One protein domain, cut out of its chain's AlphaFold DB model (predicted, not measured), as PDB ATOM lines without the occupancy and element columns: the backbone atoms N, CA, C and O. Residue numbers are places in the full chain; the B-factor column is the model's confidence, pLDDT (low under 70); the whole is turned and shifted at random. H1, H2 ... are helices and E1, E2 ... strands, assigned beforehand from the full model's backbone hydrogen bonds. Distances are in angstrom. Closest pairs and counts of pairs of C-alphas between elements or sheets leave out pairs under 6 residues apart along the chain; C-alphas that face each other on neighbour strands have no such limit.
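What this domain is: This is residues 152 to 254 of the 392 residues of an uncharacterized protein of Candidatus Omnitrophica bacterium (UniProt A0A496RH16). A strongly twisted antiparallel sheet forms a wall, with the long helix H3 running along its E1 and E2 side on one face, while the other face of E1 to E4 is bare. Four shorter helices complete it: H1 crosses H3 steeply and grazes the sheet with its residues 155 to 159, H2 sits over E3 near residue 221, H4 sits near the other end of E3, apart from H3, and H5, packed on H1, leads straight into E5. The printed part has 103 residues, with five named helices and five named strands in the order H1 H2 H3 E1 E2 E3 E4 H4 H5 E5; the sheet's order is E1 E2 E3 E4 E5, and the class is mixed, helices and strands. The whole is compact and rounded, with a radius of gyration of the C-alphas of 12.4 A and spans of 32 by 26 by 25 A.

Where its parts are: H1 is residues 152 to 160, beginning at C-alpha 152 (-142.153, 82.723, 76.857). H2 is residues 165 to 169, and H3, residues 174 to 190, is 24.1 A long. E1 is residues 198 to 201; E2, residues 204 to 211, measures 20.8 A, E3, residues 214 to 221, 23.5 A, and E4, residues 224 to 231, 21.4 A. H4 is residues 233 to 237, H5 residues 247 to 250, and E5 residues 251 to 253, ending at C-alpha 253 (-146.494, 85.670, 60.500).

How they stand to each other: E1 to E4 form a meander, each strand the antiparallel neighbour of the one before, and the pairs are hairpins. N 199 and O 206 are 2.9 A apart across E1 and E2, N 209 and O 216 2.8 A across E2 and E3, and N 231 and O 215 2.7 A across E3 and E4, within hydrogen-bond range. E5, an edge strand, is antiparallel to E4, with N 252 and O 230 at 3.0 A. H3 is over E1 and E2 at a height of 9.7 A over the sheet, along the strands at 20 degrees to E1 on the local plane. H4, on the same face as H3, is only just over E3, with 3 of its C-alphas falling on it. H1 touches H3 with residues 181 to 185 of H3 alone, closest at the C-alphas of Val 156 and Leu 181, 6.7 A, at a steep tilt of 61 degrees, opposite ways. H1 touches H5, closest at the C-alphas of Ala 158 and Lys 248, 4.6 A. Every O i to N i+4 pair is within hydrogen-bond range in H1, H2, H3 and H4; H5 is too short for one.

The domain as a whole: The C-alphas farthest apart, of Gly 223 and Gly 243, are 35.7 A apart. The printed part has no cut and no long link. Mean pLDDT of the printed part is 77.8, with 23 residues under 70, among them 241 to 246.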
ATOM      1  N   TYR A 152    -142.143  81.270  76.928       69.62
ATOM      2  CA  TYR A 152    -142.153  82.723  76.857       69.62
ATOM      3  C   TYR A 152    -141.059  83.262  75.937       69.62
ATOM      4  O   TYR A 152    -141.320  84.142  75.129       69.62
ATOM      5  N   LYS A 153    -139.844  82.697  75.965       63.12
ATOM      6  CA  LYS A 153    -138.791  83.106  75.023       63.12
ATOM      7  C   LYS A 153    -139.172  82.827  73.564       63.12
ATOM      8  O   LYS A 153    -138.865  83.636  72.696       63.12
ATOM      9  N   ASP A 154    -139.836  81.702  73.297       69.31
ATOM     10  CA  ASP A 154    -140.337  81.359  71.962       69.31
ATOM     11  C   ASP A 154    -141.489  82.289  71.547       69.31
ATOM     12  O   ASP A 154    -141.522  82.736  70.404       69.31
ATOM     13  N   PHE A 155    -142.370  82.658  72.485       80.38
ATOM     14  CA  PHE A 155    -143.400  83.684  72.292       80.38
ATOM     15  C   PHE A 155    -142.792  85.057  71.975       80.38
ATOM     16  O   PHE A 155    -143.133  85.663  70.963       80.38
ATOM     17  N   VAL A 156    -141.843  85.532  72.788       76.50
ATOM     18  CA  VAL A 156    -141.146  86.808  72.576       76.50
ATOM     19  C   VAL A 156    -140.464  86.815  71.217       76.50
ATOM     20  O   VAL A 156    -140.612  87.787  70.487       76.50
ATOM     21  N   SER A 157    -139.777  85.734  70.837       70.44
ATOM     22  CA  SER A 157    -139.202  85.608  69.495       70.44
ATOM     23  C   SER A 157    -140.274  85.634  68.403       70.44
ATOM     24  O   SER A 157    -140.110  86.361  67.431       70.44
ATOM     25  N   ALA A 158    -141.391  84.917  68.555       74.62
ATOM     26  CA  ALA A 158    -142.489  84.941  67.583       74.62
ATOM     27  C   ALA A 158    -143.076  86.353  67.389       74.62
ATOM     28  O   ALA A 158    -143.419  86.741  66.271       74.62
ATOM     29  N   MET A 159    -143.151  87.134  68.468       80.00
ATOM     30  CA  MET A 159    -143.632  88.512  68.450       80.00
ATOM     31  C   MET A 159    -142.574  89.478  67.891       80.00
ATOM     32  O   MET A 159    -142.857  90.260  66.995       80.00
ATOM     33  N   GLN A 160    -141.333  89.432  68.369       73.38
ATOM     34  CA  GLN A 160    -140.298  90.410  68.010       73.38
ATOM     35  C   GLN A 160    -139.658  90.167  66.641       73.38
ATOM     36  O   GLN A 160    -139.297  91.134  65.976       73.38
ATOM     37  N   ASP A 161    -139.564  88.912  66.190       66.38
ATOM     38  CA  ASP A 161    -139.092  88.587  64.834       66.38
ATOM     39  C   ASP A 161    -140.118  89.022  63.768       66.38
ATOM     40  O   ASP A 161    -139.839  89.010  62.569       66.38
ATOM     41  N   SER A 162    -141.327  89.402  64.191       65.69
ATOM     42  CA  SER A 162    -142.376  89.888  63.311       65.69
ATOM     43  C   SER A 162    -142.153  91.345  62.908       65.69
ATOM     44  O   SER A 162    -142.211  92.222  63.778       65.69
ATOM     45  N   PRO A 163    -142.060  91.667  61.606       57.78
ATOM     46  CA  PRO A 163    -142.082  93.062  61.172       57.78
ATOM     47  C   PRO A 163    -143.400  93.761  61.553       57.78
ATOM     48  O   PRO A 163    -143.415  94.972  61.759       57.78
ATOM     49  N   PHE A 164    -144.491  93.006  61.739       64.25
ATOM     50  CA  PHE A 164    -145.806  93.545  62.103       64.25
ATOM     51  C   PHE A 164    -145.865  94.147  63.495       64.25
ATOM     52  O   PHE A 164    -146.575  95.122  63.702       64.25
ATOM     53  N   TRP A 165    -145.102  93.607  64.439       73.75
ATOM     54  CA  TRP A 165    -145.104  94.105  65.807       73.75
ATOM     55  C   TRP A 165    -144.205  95.335  65.980       73.75
ATOM     56  O   TRP A 165    -144.336  96.061  66.967       73.75
ATOM     57  N   ALA A 166    -143.328  95.617  65.007       72.62
ATOM     58  CA  ALA A 166    -142.412  96.749  65.076       72.62
ATOM     59  C   ALA A 166    -143.142  98.102  65.213       72.62
ATOM     60  O   ALA A 166    -142.767  98.845  66.117       72.62
ATOM     61  N   PRO A 167    -144.205  98.424  64.440       72.44
ATOM     62  CA  PRO A 167    -145.000  99.638  64.647       72.44
ATOM     63  C   PRO A 167    -145.670  99.736  66.024       72.44
ATOM     64  O   PRO A 167    -145.661 100.811  66.618       72.44
ATOM     65  N   VAL A 168    -146.210  98.634  66.562       80.56
ATOM     66  CA  VAL A 168    -146.863  98.635  67.888       80.56
ATOM     67  C   VAL A 168    -145.853  98.874  69.005       80.56
ATOM     68  O   VAL A 168    -146.135  99.603  69.952       80.56
ATOM     69  N   PHE A 169    -144.649  98.315  68.878       82.06
ATOM     70  CA  PHE A 169    -143.594  98.461  69.880       82.06
ATOM     71  C   PHE A 169    -142.648  99.644  69.626       82.06
ATOM     72  O   PHE A 169    -141.734  99.868  70.426       82.06
ATOM     73  N   ALA A 170    -142.840 100.405  68.542       78.94
ATOM     74  CA  ALA A 170    -141.928 101.468  68.114       78.94
ATOM     75  C   ALA A 170    -141.802 102.592  69.149       78.94
ATOM     76  O   ALA A 170    -140.713 103.121  69.356       78.94
ATOM     77  N   SER A 171    -142.908 102.947  69.808       76.62
ATOM     78  CA  SER A 171    -142.943 104.000  70.828       76.62
ATOM     79  C   SER A 171    -142.630 103.506  72.241       76.62
ATOM     80  O   SER A 171    -142.555 104.321  73.156       76.62
ATOM     81  N   MET A 172    -142.470 102.193  72.438       83.62
ATOM     82  CA  MET A 172    -142.177 101.602  73.745       83.62
ATOM     83  C   MET A 172    -140.672 101.556  73.989       83.62
ATOM     84  O   MET A 172    -139.903 101.133  73.117       83.62
ATOM     85  N   ASN A 173    -140.257 101.930  75.199       78.75
ATOM     86  CA  ASN A 173    -138.900 101.646  75.655       78.75
ATOM     87  C   ASN A 173    -138.722 100.130  75.906       78.75
ATOM     88  O   ASN A 173    -139.685  99.363  75.886       78.75
ATOM     89  N   GLU A 174    -137.481  99.686  76.112       71.06
ATOM     90  CA  GLU A 174    -137.162  98.261  76.285       71.06
ATOM     91  C   GLU A 174    -137.890  97.621  77.480       71.06
ATOM     92  O   GLU A 174    -138.377  96.497  77.360       71.06
ATOM     93  N   GLY A 175    -138.021  98.352  78.592       63.75
ATOM     94  CA  GLY A 175    -138.724  97.895  79.792       63.75
ATOM     95  C   GLY A 175    -140.223  97.728  79.558       63.75
ATOM     96  O   GLY A 175    -140.752  96.643  79.782       63.75
ATOM     97  N   ASP A 176    -140.886  98.756  79.024       74.69
ATOM     98  CA  ASP A 176    -142.327  98.732  78.729       74.69
ATOM     99  C   ASP A 176    -142.664  97.654  77.694       74.69
ATOM    100  O   ASP A 176    -143.698  96.992  77.776       74.69
ATOM    101  N   ARG A 177    -141.778  97.437  76.714       77.94
ATOM    102  CA  ARG A 177    -141.937  96.379  75.711       77.94
ATOM    103  C   ARG A 177    -141.835  94.991  76.337       77.94
ATOM    104  O   ARG A 177    -142.657  94.131  76.027       77.94
ATOM    105  N   ALA A 178    -140.830  94.762  77.183       68.38
ATOM    106  CA  ALA A 178    -140.650  93.486  77.868       68.38
ATOM    107  C   ALA A 178    -141.827  93.182  78.807       68.38
ATOM    108  O   ALA A 178    -142.323  92.059  78.817       68.38
ATOM    109  N   ASP A 179    -142.305  94.191  79.534       72.81
ATOM    110  CA  ASP A 179    -143.466  94.091  80.416       72.81
ATOM    111  C   ASP A 179    -144.764  93.823  79.635       72.81
ATOM    112  O   ASP A 179    -145.501  92.892  79.957       72.81
ATOM    113  N   THR A 180    -144.989  94.539  78.529       83.94
ATOM    114  CA  THR A 180    -146.153  94.327  77.652       83.94
ATOM    115  C   THR A 180    -146.201  92.902  77.103       83.94
ATOM    116  O   THR A 180    -147.243  92.252  77.141       83.94
ATOM    117  N   LEU A 181    -145.069  92.397  76.598       82.31
ATOM    118  CA  LEU A 181    -144.976  91.034  76.071       82.31
ATOM    119  C   LEU A 181    -145.190  89.985  77.165       82.31
ATOM    120  O   LEU A 181    -145.842  88.973  76.911       82.31
ATOM    121  N   LYS A 182    -144.678  90.230  78.373       78.19
ATOM    122  CA  LYS A 182    -144.863  89.334  79.514       78.19
ATOM    123  C   LYS A 182    -146.333  89.236  79.913       78.19
ATOM    124  O   LYS A 182    -146.864  88.129  79.945       78.19
ATOM    125  N   GLN A 183    -146.988  90.370  80.145       79.44
ATOM    126  CA  GLN A 183    -148.402  90.406  80.530       79.44
ATOM    127  C   GLN A 183    -149.298  89.797  79.446       79.44
ATOM    128  O   GLN A 183    -150.230  89.065  79.753       79.44
ATOM    129  N   LEU A 184    -148.984  90.027  78.169       89.75
ATOM    130  CA  LEU A 184    -149.734  89.433  77.064       89.75
ATOM    131  C   LEU A 184    -149.587  87.904  77.016       89.75
ATOM    132  O   LEU A 184    -150.573  87.199  76.810       89.75
ATOM    133  N   TYR A 185    -148.374  87.380  77.216       85.00
ATOM    134  CA  TYR A 185    -148.146  85.937  77.318       85.00
ATOM    135  C   TYR A 185    -148.899  85.328  78.506       85.00
ATOM    136  O   TYR A 185    -149.536  84.282  78.366       85.00
ATOM    137  N   GLU A 186    -148.838  85.978  79.670       80.06
ATOM    138  CA  GLU A 186    -149.545  85.539  80.874       80.06
ATOM    139  C   GLU A 186    -151.056  85.536  80.643       80.06
ATOM    140  O   GLU A 186    -151.688  84.520  80.910       80.06
ATOM    141  N   ALA A 187    -151.617  86.586  80.040       82.81
ATOM    142  CA  ALA A 187    -153.044  86.665  79.743       82.81
ATOM    143  C   ALA A 187    -153.511  85.570  78.768       82.81
ATOM    144  O   ALA A 187    -154.551  84.943  78.972       82.81
ATOM    145  N   LEU A 188    -152.722  85.287  77.725       86.31
ATOM    146  CA  LEU A 188    -153.013  84.212  76.771       86.31
ATOM    147  C   LEU A 188    -152.940  82.823  77.421       86.31
ATOM    148  O   LEU A 188    -153.750  81.953  77.114       86.31
ATOM    149  N   THR A 189    -151.961  82.594  78.300       81.31
ATOM    150  CA  THR A 189    -151.721  81.268  78.897       81.31
ATOM    151  C   THR A 189    -152.535  80.997  80.158       81.31
ATOM    152  O   THR A 189    -152.788  79.836  80.472       81.31
ATOM    153  N   SER A 190    -152.994  82.035  80.855       75.81
ATOM    154  CA  SER A 190    -153.935  81.927  81.975       75.81
ATOM    155  C   SER A 190    -155.390  81.824  81.509       75.81
ATOM    156  O   SER A 190    -156.234  81.309  82.241       75.81
ATOM    157  N   GLY A 191    -155.676  82.290  80.288       78.06
ATOM    158  CA  GLY A 191    -157.028  82.400  79.747       78.06
ATOM    159  C   GLY A 191    -157.727  83.717  80.089       78.06
ATOM    160  O   GLY A 191    -158.910  83.840  79.798       78.06
ATOM    161  N   GLU A 192    -157.025  84.690  80.677       84.94
ATOM    162  CA  GLU A 192    -157.523  86.064  80.855       84.94
ATOM    163  C   GLU A 192    -157.797  86.764  79.513       84.94
ATOM    164  O   GLU A 192    -158.663  87.629  79.433       84.94
ATOM    165  N   LEU A 193    -157.078  86.378  78.454       89.62
ATOM    166  CA  LEU A 193    -157.391  86.744  77.076       89.62
ATOM    167  C   LEU A 193    -157.832  85.496  76.300       89.62
ATOM    168  O   LEU A 193    -157.003  84.809  75.694       89.62
ATOM    169  N   ALA A 194    -159.134  85.199  76.307       90.56
ATOM    170  CA  ALA A 194    -159.711  84.117  75.512       90.56
ATOM    171  C   ALA A 194    -160.166  84.577  74.113       90.56
ATOM    172  O   ALA A 194    -160.208  85.763  73.783       90.56
ATOM    173  N   VAL A 195    -160.508  83.617  73.246       89.25
ATOM    174  CA  VAL A 195    -161.020  83.916  71.900       89.25
ATOM    175  C   VAL A 195    -162.353  84.660  72.001       89.25
ATOM    176  O   VAL A 195    -163.305  84.171  72.603       89.25
ATOM    177  N   GLY A 196    -162.428  85.816  71.346       89.94
ATOM    178  CA  GLY A 196    -163.543  86.757  71.403       89.94
ATOM    179  C   GLY A 196    -163.374  87.858  72.452       89.94
ATOM    180  O   GLY A 196    -164.231  88.737  72.522       89.94
ATOM    181  N   GLU A 197    -162.297  87.834  73.237       94.31
ATOM    182  CA  GLU A 197    -162.051  88.786  74.318       94.31
ATOM    183  C   GLU A 197    -160.949  89.797  73.981       94.31
ATOM    184  O   GLU A 197    -160.251  89.706  72.963       94.31
ATOM    185  N   GLU A 198    -160.818  90.795  74.855       96.25
ATOM    186  CA  GLU A 198    -159.840  91.866  74.744       96.25
ATOM    187  C   GLU A 198    -159.201  92.209  76.088       96.25
ATOM    188  O   GLU A 198    -159.822  92.086  77.140       96.25
ATOM    189  N   ILE A 199    -157.968  92.710  76.034       96.44
ATOM    190  CA  ILE A 199    -157.217  93.182  77.196       96.44
ATOM    191  C   ILE A 199    -156.459  94.465  76.845       96.44
ATOM    192  O   ILE A 199    -156.036  94.662  75.706       96.44
ATOM    193  N   ASN A 200    -156.285  95.361  77.816       95.31
ATOM    194  CA  ASN A 200    -155.493  96.581  77.653       95.31
ATOM    195  C   ASN A 200    -154.205  96.474  78.467       95.31
ATOM    196  O   ASN A 200    -154.262  96.394  79.690       95.31
ATOM    197  N   ILE A 201    -153.056  96.528  77.794       92.00
ATOM    198  CA  ILE A 201    -151.732  96.402  78.408       92.00
ATOM    199  C   ILE A 201    -150.883  97.582  77.942       92.00
ATOM    200  O   ILE A 201    -150.686  97.770  76.743       92.00
ATOM    201  N   ASN A 202    -150.408  98.404  78.881       86.25
ATOM    202  CA  ASN A 202    -149.525  99.549  78.614       86.25
ATOM    203  C   ASN A 202    -149.987 100.460  77.456       86.25
ATOM    204  O   ASN A 202    -149.193 100.945  76.652       86.25
ATOM    205  N   GLY A 203    -151.300 100.700  77.368       87.75
ATOM    206  CA  GLY A 203    -151.900 101.567  76.347       87.75
ATOM    207  C   GLY A 203    -152.117 100.912  74.978       87.75
ATOM    208  O   GLY A 203    -152.554 101.595  74.053       87.75
ATOM    209  N   VAL A 204    -151.859  99.609  74.846       92.31
ATOM    210  CA  VAL A 204    -152.217  98.805  73.671       92.31
ATOM    211  C   VAL A 204    -153.396  97.911  74.019       92.31
ATOM    212  O   VAL A 204    -153.350  97.157  74.993       92.31
ATOM    213  N   ARG A 205    -154.453  97.977  73.211       94.81
ATOM    214  CA  ARG A 205    -155.582  97.050  73.319       94.81
ATOM    215  C   ARG A 205    -155.307  95.837  72.446       94.81
ATOM    216  O   ARG A 205    -155.225  95.980  71.230       94.81
ATOM    217  N   PHE A 206    -155.190  94.667  73.050       94.88
ATOM    218  CA  PHE A 206    -155.079  93.394  72.354       94.88
ATOM    219  C   PHE A 206    -156.447  92.728  72.291       94.88
ATOM    220  O   PHE A 206    -157.174  92.732  73.279       94.88
ATOM    221  N   VAL A 207    -156.800  92.166  71.140       94.75
ATOM    222  CA  VAL A 207    -158.058  91.437  70.942       94.75
ATOM    223  C   VAL A 207    -157.730  90.104  70.293       94.75
ATOM    224  O   VAL A 207    -157.071  90.078  69.254       94.75
ATOM    225  N   LEU A 208    -158.184  89.002  70.889       93.25
ATOM    226  CA  LEU A 208    -158.016  87.679  70.296       93.25
ATOM    227  C   LEU A 208    -159.274  87.336  69.499       93.25
ATOM    228  O   LEU A 208    -160.289  86.929  70.048       93.25
ATOM    229  N   VAL A 209    -159.230  87.546  68.190       89.00
ATOM    230  CA  VAL A 209    -160.391  87.435  67.303       89.00
ATOM    231  C   VAL A 209    -160.539  85.991  66.811       89.00
ATOM    232  O   VAL A 209    -159.545  85.400  66.385       89.00
ATOM    233  N   PRO A 210    -161.744  85.390  66.840       82.06
ATOM    234  CA  PRO A 210    -161.972  84.093  66.209       82.06
ATOM    235  C   PRO A 210    -161.748  84.193  64.700       82.06
ATOM    236  O   PRO A 210    -162.291  85.086  64.053       82.06
ATOM    237  N   GLU A 211    -160.988  83.259  64.133       70.25
ATOM    238  CA  GLU A 211    -160.725  83.253  62.697       70.25
ATOM    239  C   GLU A 211    -160.574  81.825  62.160       70.25
ATOM    240  O   GLU A 211    -159.656  81.085  62.524       70.25
ATOM    241  N   GLY A 212    -161.514  81.407  61.309       69.94
ATOM    242  CA  GLY A 212    -161.597  80.026  60.838       69.94
ATOM    243  C   GLY A 212    -161.664  79.023  61.999       69.94
ATOM    244  O   GLY A 212    -162.544  79.101  62.855       69.94
ATOM    245  N   GLN A 213    -160.736  78.062  62.017       65.44
ATOM    246  CA  GLN A 213    -160.557  77.111  63.129       65.44
ATOM    247  C   GLN A 213    -159.514  77.572  64.167       65.44
ATOM    248  O   GLN A 213    -159.276  76.864  65.144       65.44
ATOM    249  N   GLY A 214    -158.860  78.710  63.934       80.25
ATOM    250  CA  GLY A 214    -157.829  79.283  64.788       80.25
ATOM    251  C   GLY A 214    -158.284  80.591  65.430       80.25
ATOM    252  O   GLY A 214    -159.466  80.806  65.704       80.25
ATOM    253  N   ALA A 215    -157.316  81.459  65.705       84.69
ATOM    254  CA  ALA A 215    -157.574  82.808  66.190       84.69
ATOM    255  C   ALA A 215    -156.527  83.780  65.649       84.69
ATOM    256  O   ALA A 215    -155.418  83.375  65.309       84.69
ATOM    257  N   ARG A 216    -156.856  85.066  65.614       87.00
ATOM    258  CA  ARG A 216    -155.947  86.139  65.218       87.00
ATOM    259  C   ARG A 216    -155.748  87.104  66.374       87.00
ATOM    260  O   ARG A 216    -156.717  87.525  67.000       87.00
ATOM    261  N   LEU A 217    -154.501  87.459  66.661       89.12
ATOM    262  CA  LEU A 217    -154.180  88.474  67.656       89.12
ATOM    263  C   LEU A 217    -154.097  89.849  66.986       89.12
ATOM    264  O   LEU A 217    -153.157  90.132  66.237       89.12
ATOM    265  N   ASP A 218    -155.083  90.690  67.284       87.88
ATOM    266  CA  ASP A 218    -155.153  92.077  66.838       87.88
ATOM    267  C   ASP A 218    -154.625  93.010  67.926       87.88
ATOM    268  O   ASP A 218    -154.808  92.769  69.120       87.88
ATOM    269  N   ALA A 219    -154.010  94.112  67.509       88.88
ATOM    270  CA  ALA A 219    -153.581  95.184  68.393       88.88
ATOM    271  C   ALA A 219    -154.167  96.521  67.942       88.88
ATOM    272  O   ALA A 219    -154.208  96.830  66.750       88.88
ATOM    273  N   PHE A 220    -154.595  97.335  68.902       89.12
ATOM    274  CA  PHE A 220    -155.064  98.691  68.664       89.12
ATOM    275  C   PHE A 220    -154.240  99.675  69.478       89.12
ATOM    276  O   PHE A 220    -154.146  99.568  70.702       89.12
ATOM    277  N   ILE A 221    -153.684 100.666  68.790       85.56
ATOM    278  CA  ILE A 221    -152.922 101.756  69.392       85.56
ATOM    279  C   ILE A 221    -153.282 103.053  68.663       85.56
ATOM    280  O   ILE A 221    -153.365 103.087  67.439       85.56
ATOM    281  N   ASN A 222    -153.568 104.119  69.416       82.88
ATOM    282  CA  ASN A 222    -153.928 105.442  68.877       82.88
ATOM    283  C   ASN A 222    -155.088 105.447  67.855       82.88
ATOM    284  O   ASN A 222    -155.128 106.283  66.957       82.88
ATOM    285  N   GLY A 223    -156.048 104.526  67.994       75.62
ATOM    286  CA  GLY A 223    -157.197 104.407  67.087       75.62
ATOM    287  C   GLY A 223    -156.913 103.655  65.783       75.62
ATOM    288  O   GLY A 223    -157.835 103.453  64.996       75.62
ATOM    289  N   GLU A 224    -155.680 103.198  65.563       77.44
ATOM    290  CA  GLU A 224    -155.333 102.312  64.456       77.44
ATOM    291  C   GLU A 224    -155.439 100.847  64.880       77.44
ATOM    292  O   GLU A 224    -155.016 100.480  65.975       77.44
ATOM    293  N   GLN A 225    -155.996 100.013  63.998       81.69
ATOM    294  CA  GLN A 225    -156.017  98.560  64.144       81.69
ATOM    295  C   GLN A 225    -154.897  97.932  63.323       81.69
ATOM    296  O   GLN A 225    -154.706  98.254  62.144       81.69
ATOM    297  N   PHE A 226    -154.235  96.968  63.944       75.69
ATOM    298  CA  PHE A 226    -153.246  96.112  63.332       75.69
ATOM    299  C   PHE A 226    -153.677  94.655  63.496       75.69
ATOM    300  O   PHE A 226    -153.787  94.157  64.615       75.69
ATOM    301  N   LYS A 227    -153.923  93.987  62.370       75.38
ATOM    302  CA  LYS A 227    -154.189  92.548  62.279       75.38
ATOM    303  C   LYS A 227    -152.845  91.868  62.013       75.38
ATOM    304  O   LYS A 227    -152.224  92.232  61.019       75.38
ATOM    305  N   MET A 228    -152.329  91.036  62.927       68.06
ATOM    306  CA  MET A 228    -150.881  90.744  62.930       68.06
ATOM    307  C   MET A 228    -150.454  89.277  62.940       68.06
ATOM    308  O   MET A 228    -149.439  88.952  62.322       68.06
ATOM    309  N   ARG A 229    -151.086  88.417  63.753       70.31
ATOM    310  CA  ARG A 229    -150.602  87.040  63.956       70.31
ATOM    311  C   ARG A 229    -151.732  86.040  64.078       70.31
ATOM    312  O   ARG A 229    -152.634  86.221  64.892       70.31
ATOM    313  N   HIS A 230    -151.590  84.946  63.341       75.25
ATOM    314  CA  HIS A 230    -152.546  83.853  63.291       75.25
ATOM    315  C   HIS A 230    -152.049  82.717  64.168       75.25
ATOM    316  O   HIS A 230    -150.938  82.211  63.997       75.25
ATOM    317  N   LEU A 231    -152.878  82.340  65.127       82.31
ATOM    318  CA  LEU A 231    -152.705  81.169  65.956       82.31
ATOM    319  C   LEU A 231    -153.388  80.012  65.237       82.31
ATOM    320  O   LEU A 231    -154.598  80.043  64.992       82.31
ATOM    321  N   ASP A 232    -152.601  78.993  64.892       73.81
ATOM    322  CA  ASP A 232    -153.156  77.786  64.293       73.81
ATOM    323  C   ASP A 232    -154.191  77.120  65.233       73.81
ATOM    324  O   ASP A 232    -154.160  77.332  66.451       73.81
ATOM    325  N   PRO A 233    -155.095  76.271  64.709       70.62
ATOM    326  CA  PRO A 233    -156.142  75.645  65.520       70.62
ATOM    327  C   PRO A 233    -155.614  74.856  66.724       70.62
ATOM    328  O   PRO A 233    -156.264  74.778  67.765       70.62
ATOM    329  N   THR A 234    -154.418  74.273  66.601       74.81
ATOM    330  CA  THR A 234    -153.802  73.492  67.677       74.81
ATOM    331  C   THR A 234    -153.262  74.402  68.772       74.81
ATOM    332  O   THR A 234    -153.324  74.035  69.940       74.81
ATOM    333  N   LEU A 235    -152.700  75.560  68.433       78.25
ATOM    334  CA  LEU A 235    -152.261  76.552  69.402       78.25
ATOM    335  C   LEU A 235    -153.460  77.194  70.089       78.25
ATOM    336  O   LEU A 235    -153.493  77.202  71.314       78.25
ATOM    337  N   THR A 236    -154.459  77.635  69.325       83.06
ATOM    338  CA  THR A 236    -155.684  78.244  69.858       83.06
ATOM    339  C   THR A 236    -156.385  77.323  70.856       83.06
ATOM    340  O   THR A 236    -156.749  77.760  71.944       83.06
ATOM    341  N   ALA A 237    -156.503  76.027  70.545       75.88
ATOM    342  CA  ALA A 237    -157.110  75.049  71.451       75.88
ATOM    343  C   ALA A 237    -156.283  74.764  72.720       75.88
ATOM    344  O   ALA A 237    -156.830  74.267  73.700       75.88
ATOM    345  N   ASN A 238    -154.977  75.047  72.705       77.81
ATOM    346  CA  ASN A 238    -154.041  74.692  73.776       77.81
ATOM    347  C   ASN A 238    -153.408  75.916  74.456       77.81
ATOM    348  O   ASN A 238    -152.371  75.771  75.103       77.81
ATOM    349  N   LEU A 239    -154.003  77.106  74.316       80.06
ATOM    350  CA  LEU A 239    -153.488  78.337  74.924       80.06
ATOM    351  C   LEU A 239    -153.283  78.183  76.437       80.06
ATOM    352  O   LEU A 239    -152.199  78.471  76.942       80.06
ATOM    353  N   THR A 240    -154.277  77.616  77.123       72.25
ATOM    354  CA  THR A 240    -154.274  77.398  78.578       72.25
ATOM    355  C   THR A 240    -153.777  76.017  79.004       72.25
ATOM    356  O   THR A 240    -153.715  75.718  80.194       72.25
ATOM    357  N   ALA A 241    -153.426  75.146  78.053       62.41
ATOM    358  CA  ALA A 241    -152.987  73.790  78.356       62.41
ATOM    359  C   ALA A 241    -151.528  73.760  78.838       62.41
ATOM    360  O   ALA A 241    -150.675  74.521  78.370       62.41
ATOM    361  N   ASP A 242    -151.207  72.824  79.728       52.16
ATOM    362  CA  ASP A 242    -149.840  72.617  80.204       52.16
ATOM    363  C   ASP A 242    -148.899  72.117  79.086       52.16
ATOM    364  O   ASP A 242    -149.284  71.337  78.213       52.16
ATOM    365  N   GLY A 243    -147.629  72.548  79.116       53.28
ATOM    366  CA  GLY A 243    -146.580  72.123  78.169       53.28
ATOM    367  C   GLY A 243    -146.121  73.204  77.181       53.28
ATOM    368  O   GLY A 243    -146.530  74.356  77.282       53.28
ATOM    369  N   LYS A 244    -145.232  72.850  76.239       62.66
ATOM    370  CA  LYS A 244    -144.709  73.777  75.215       62.66
ATOM    371  C   LYS A 244    -145.725  74.003  74.093       62.66
ATOM    372  O   LYS A 244    -146.147  73.055  73.428       62.66
ATOM    373  N   LYS A 245    -146.027  75.264  73.812       68.38
ATOM    374  CA  LYS A 245    -146.946  75.724  72.774       68.38
ATOM    375  C   LYS A 245    -146.263  75.746  71.409       68.38
ATOM    376  O   LYS A 245    -146.902  75.357  70.428       68.38
ATOM    377  N   ASN A 246    -144.953  76.011  71.357       67.81
ATOM    378  CA  ASN A 246    -144.174  76.204  70.120       67.81
ATOM    379  C   ASN A 246    -144.700  77.399  69.309       67.81
ATOM    380  O   ASN A 246    -144.977  77.279  68.110       67.81
ATOM    381  N   TRP A 247    -144.876  78.529  69.994       78.38
ATOM    382  CA  TRP A 247    -145.345  79.800  69.455       78.38
ATOM    383  C   TRP A 247    -144.714  80.147  68.117       78.38
ATOM    384  O   TRP A 247    -145.448  80.404  67.181       78.38
ATOM    385  N   LYS A 248    -143.393  80.067  67.940       69.88
ATOM    386  CA  LYS A 248    -142.779  80.478  66.665       69.88
ATOM    387  C   LYS A 248    -143.226  79.634  65.466       69.88
ATOM    388  O   LYS A 248    -143.291  80.136  64.350       69.88
ATOM    389  N   LYS A 249    -143.546  78.356  65.690       67.44
ATOM    390  CA  LYS A 249    -144.038  77.444  64.643       67.44
ATOM    391  C   LYS A 249    -145.537  77.617  64.371       67.44
ATOM    392  O   LYS A 249    -145.988  77.321  63.269       67.44
ATOM    393  N   LYS A 250    -146.301  78.019  65.389       71.00
ATOM    394  CA  LYS A 250    -147.773  77.998  65.375       71.00
ATOM    395  C   LYS A 250    -148.436  79.380  65.387       71.00
ATOM    396  O   LYS A 250    -149.620  79.479  65.085       71.00
ATOM    397  N   MET A 251    -147.683  80.424  65.728       74.38
ATOM    398  CA  MET A 251    -147.985  81.831  65.478       74.38
ATOM    399  C   MET A 251    -147.341  82.208  64.160       74.38
ATOM    400  O   MET A 251    -146.198  82.678  64.100       74.38
ATOM    401  N   LYS A 252    -148.077  81.975  63.089       62.09
ATOM    402  CA  LYS A 252    -147.586  82.285  61.757       62.09
ATOM    403  C   LYS A 252    -147.640  83.791  61.555       62.09
ATOM    404  O   LYS A 252    -148.562  84.466  62.016       62.09
ATOM    405  N   GLY A 253    -146.551  84.308  60.998       55.19
ATOM    406  CA  GLY A 253    -146.494  85.670  60.500       55.19
ATOM    407  C   GLY A 253    -147.015  85.628  59.087       55.19
ATOM    408  O   GLY A 253    -146.646  84.725  58.342       55.19
ATOM    409  N   ASP A 254    -147.873  86.570  58.749       59.16
ATOM    410  CA  ASP A 254    -148.458  86.624  57.420       59.16
ATOM    411  C   ASP A 254    -147.343  86.934  56.419       59.16
ATOM    412  O   ASP A 254    -146.692  87.975  56.567       59.16
TER     413      ASP A 254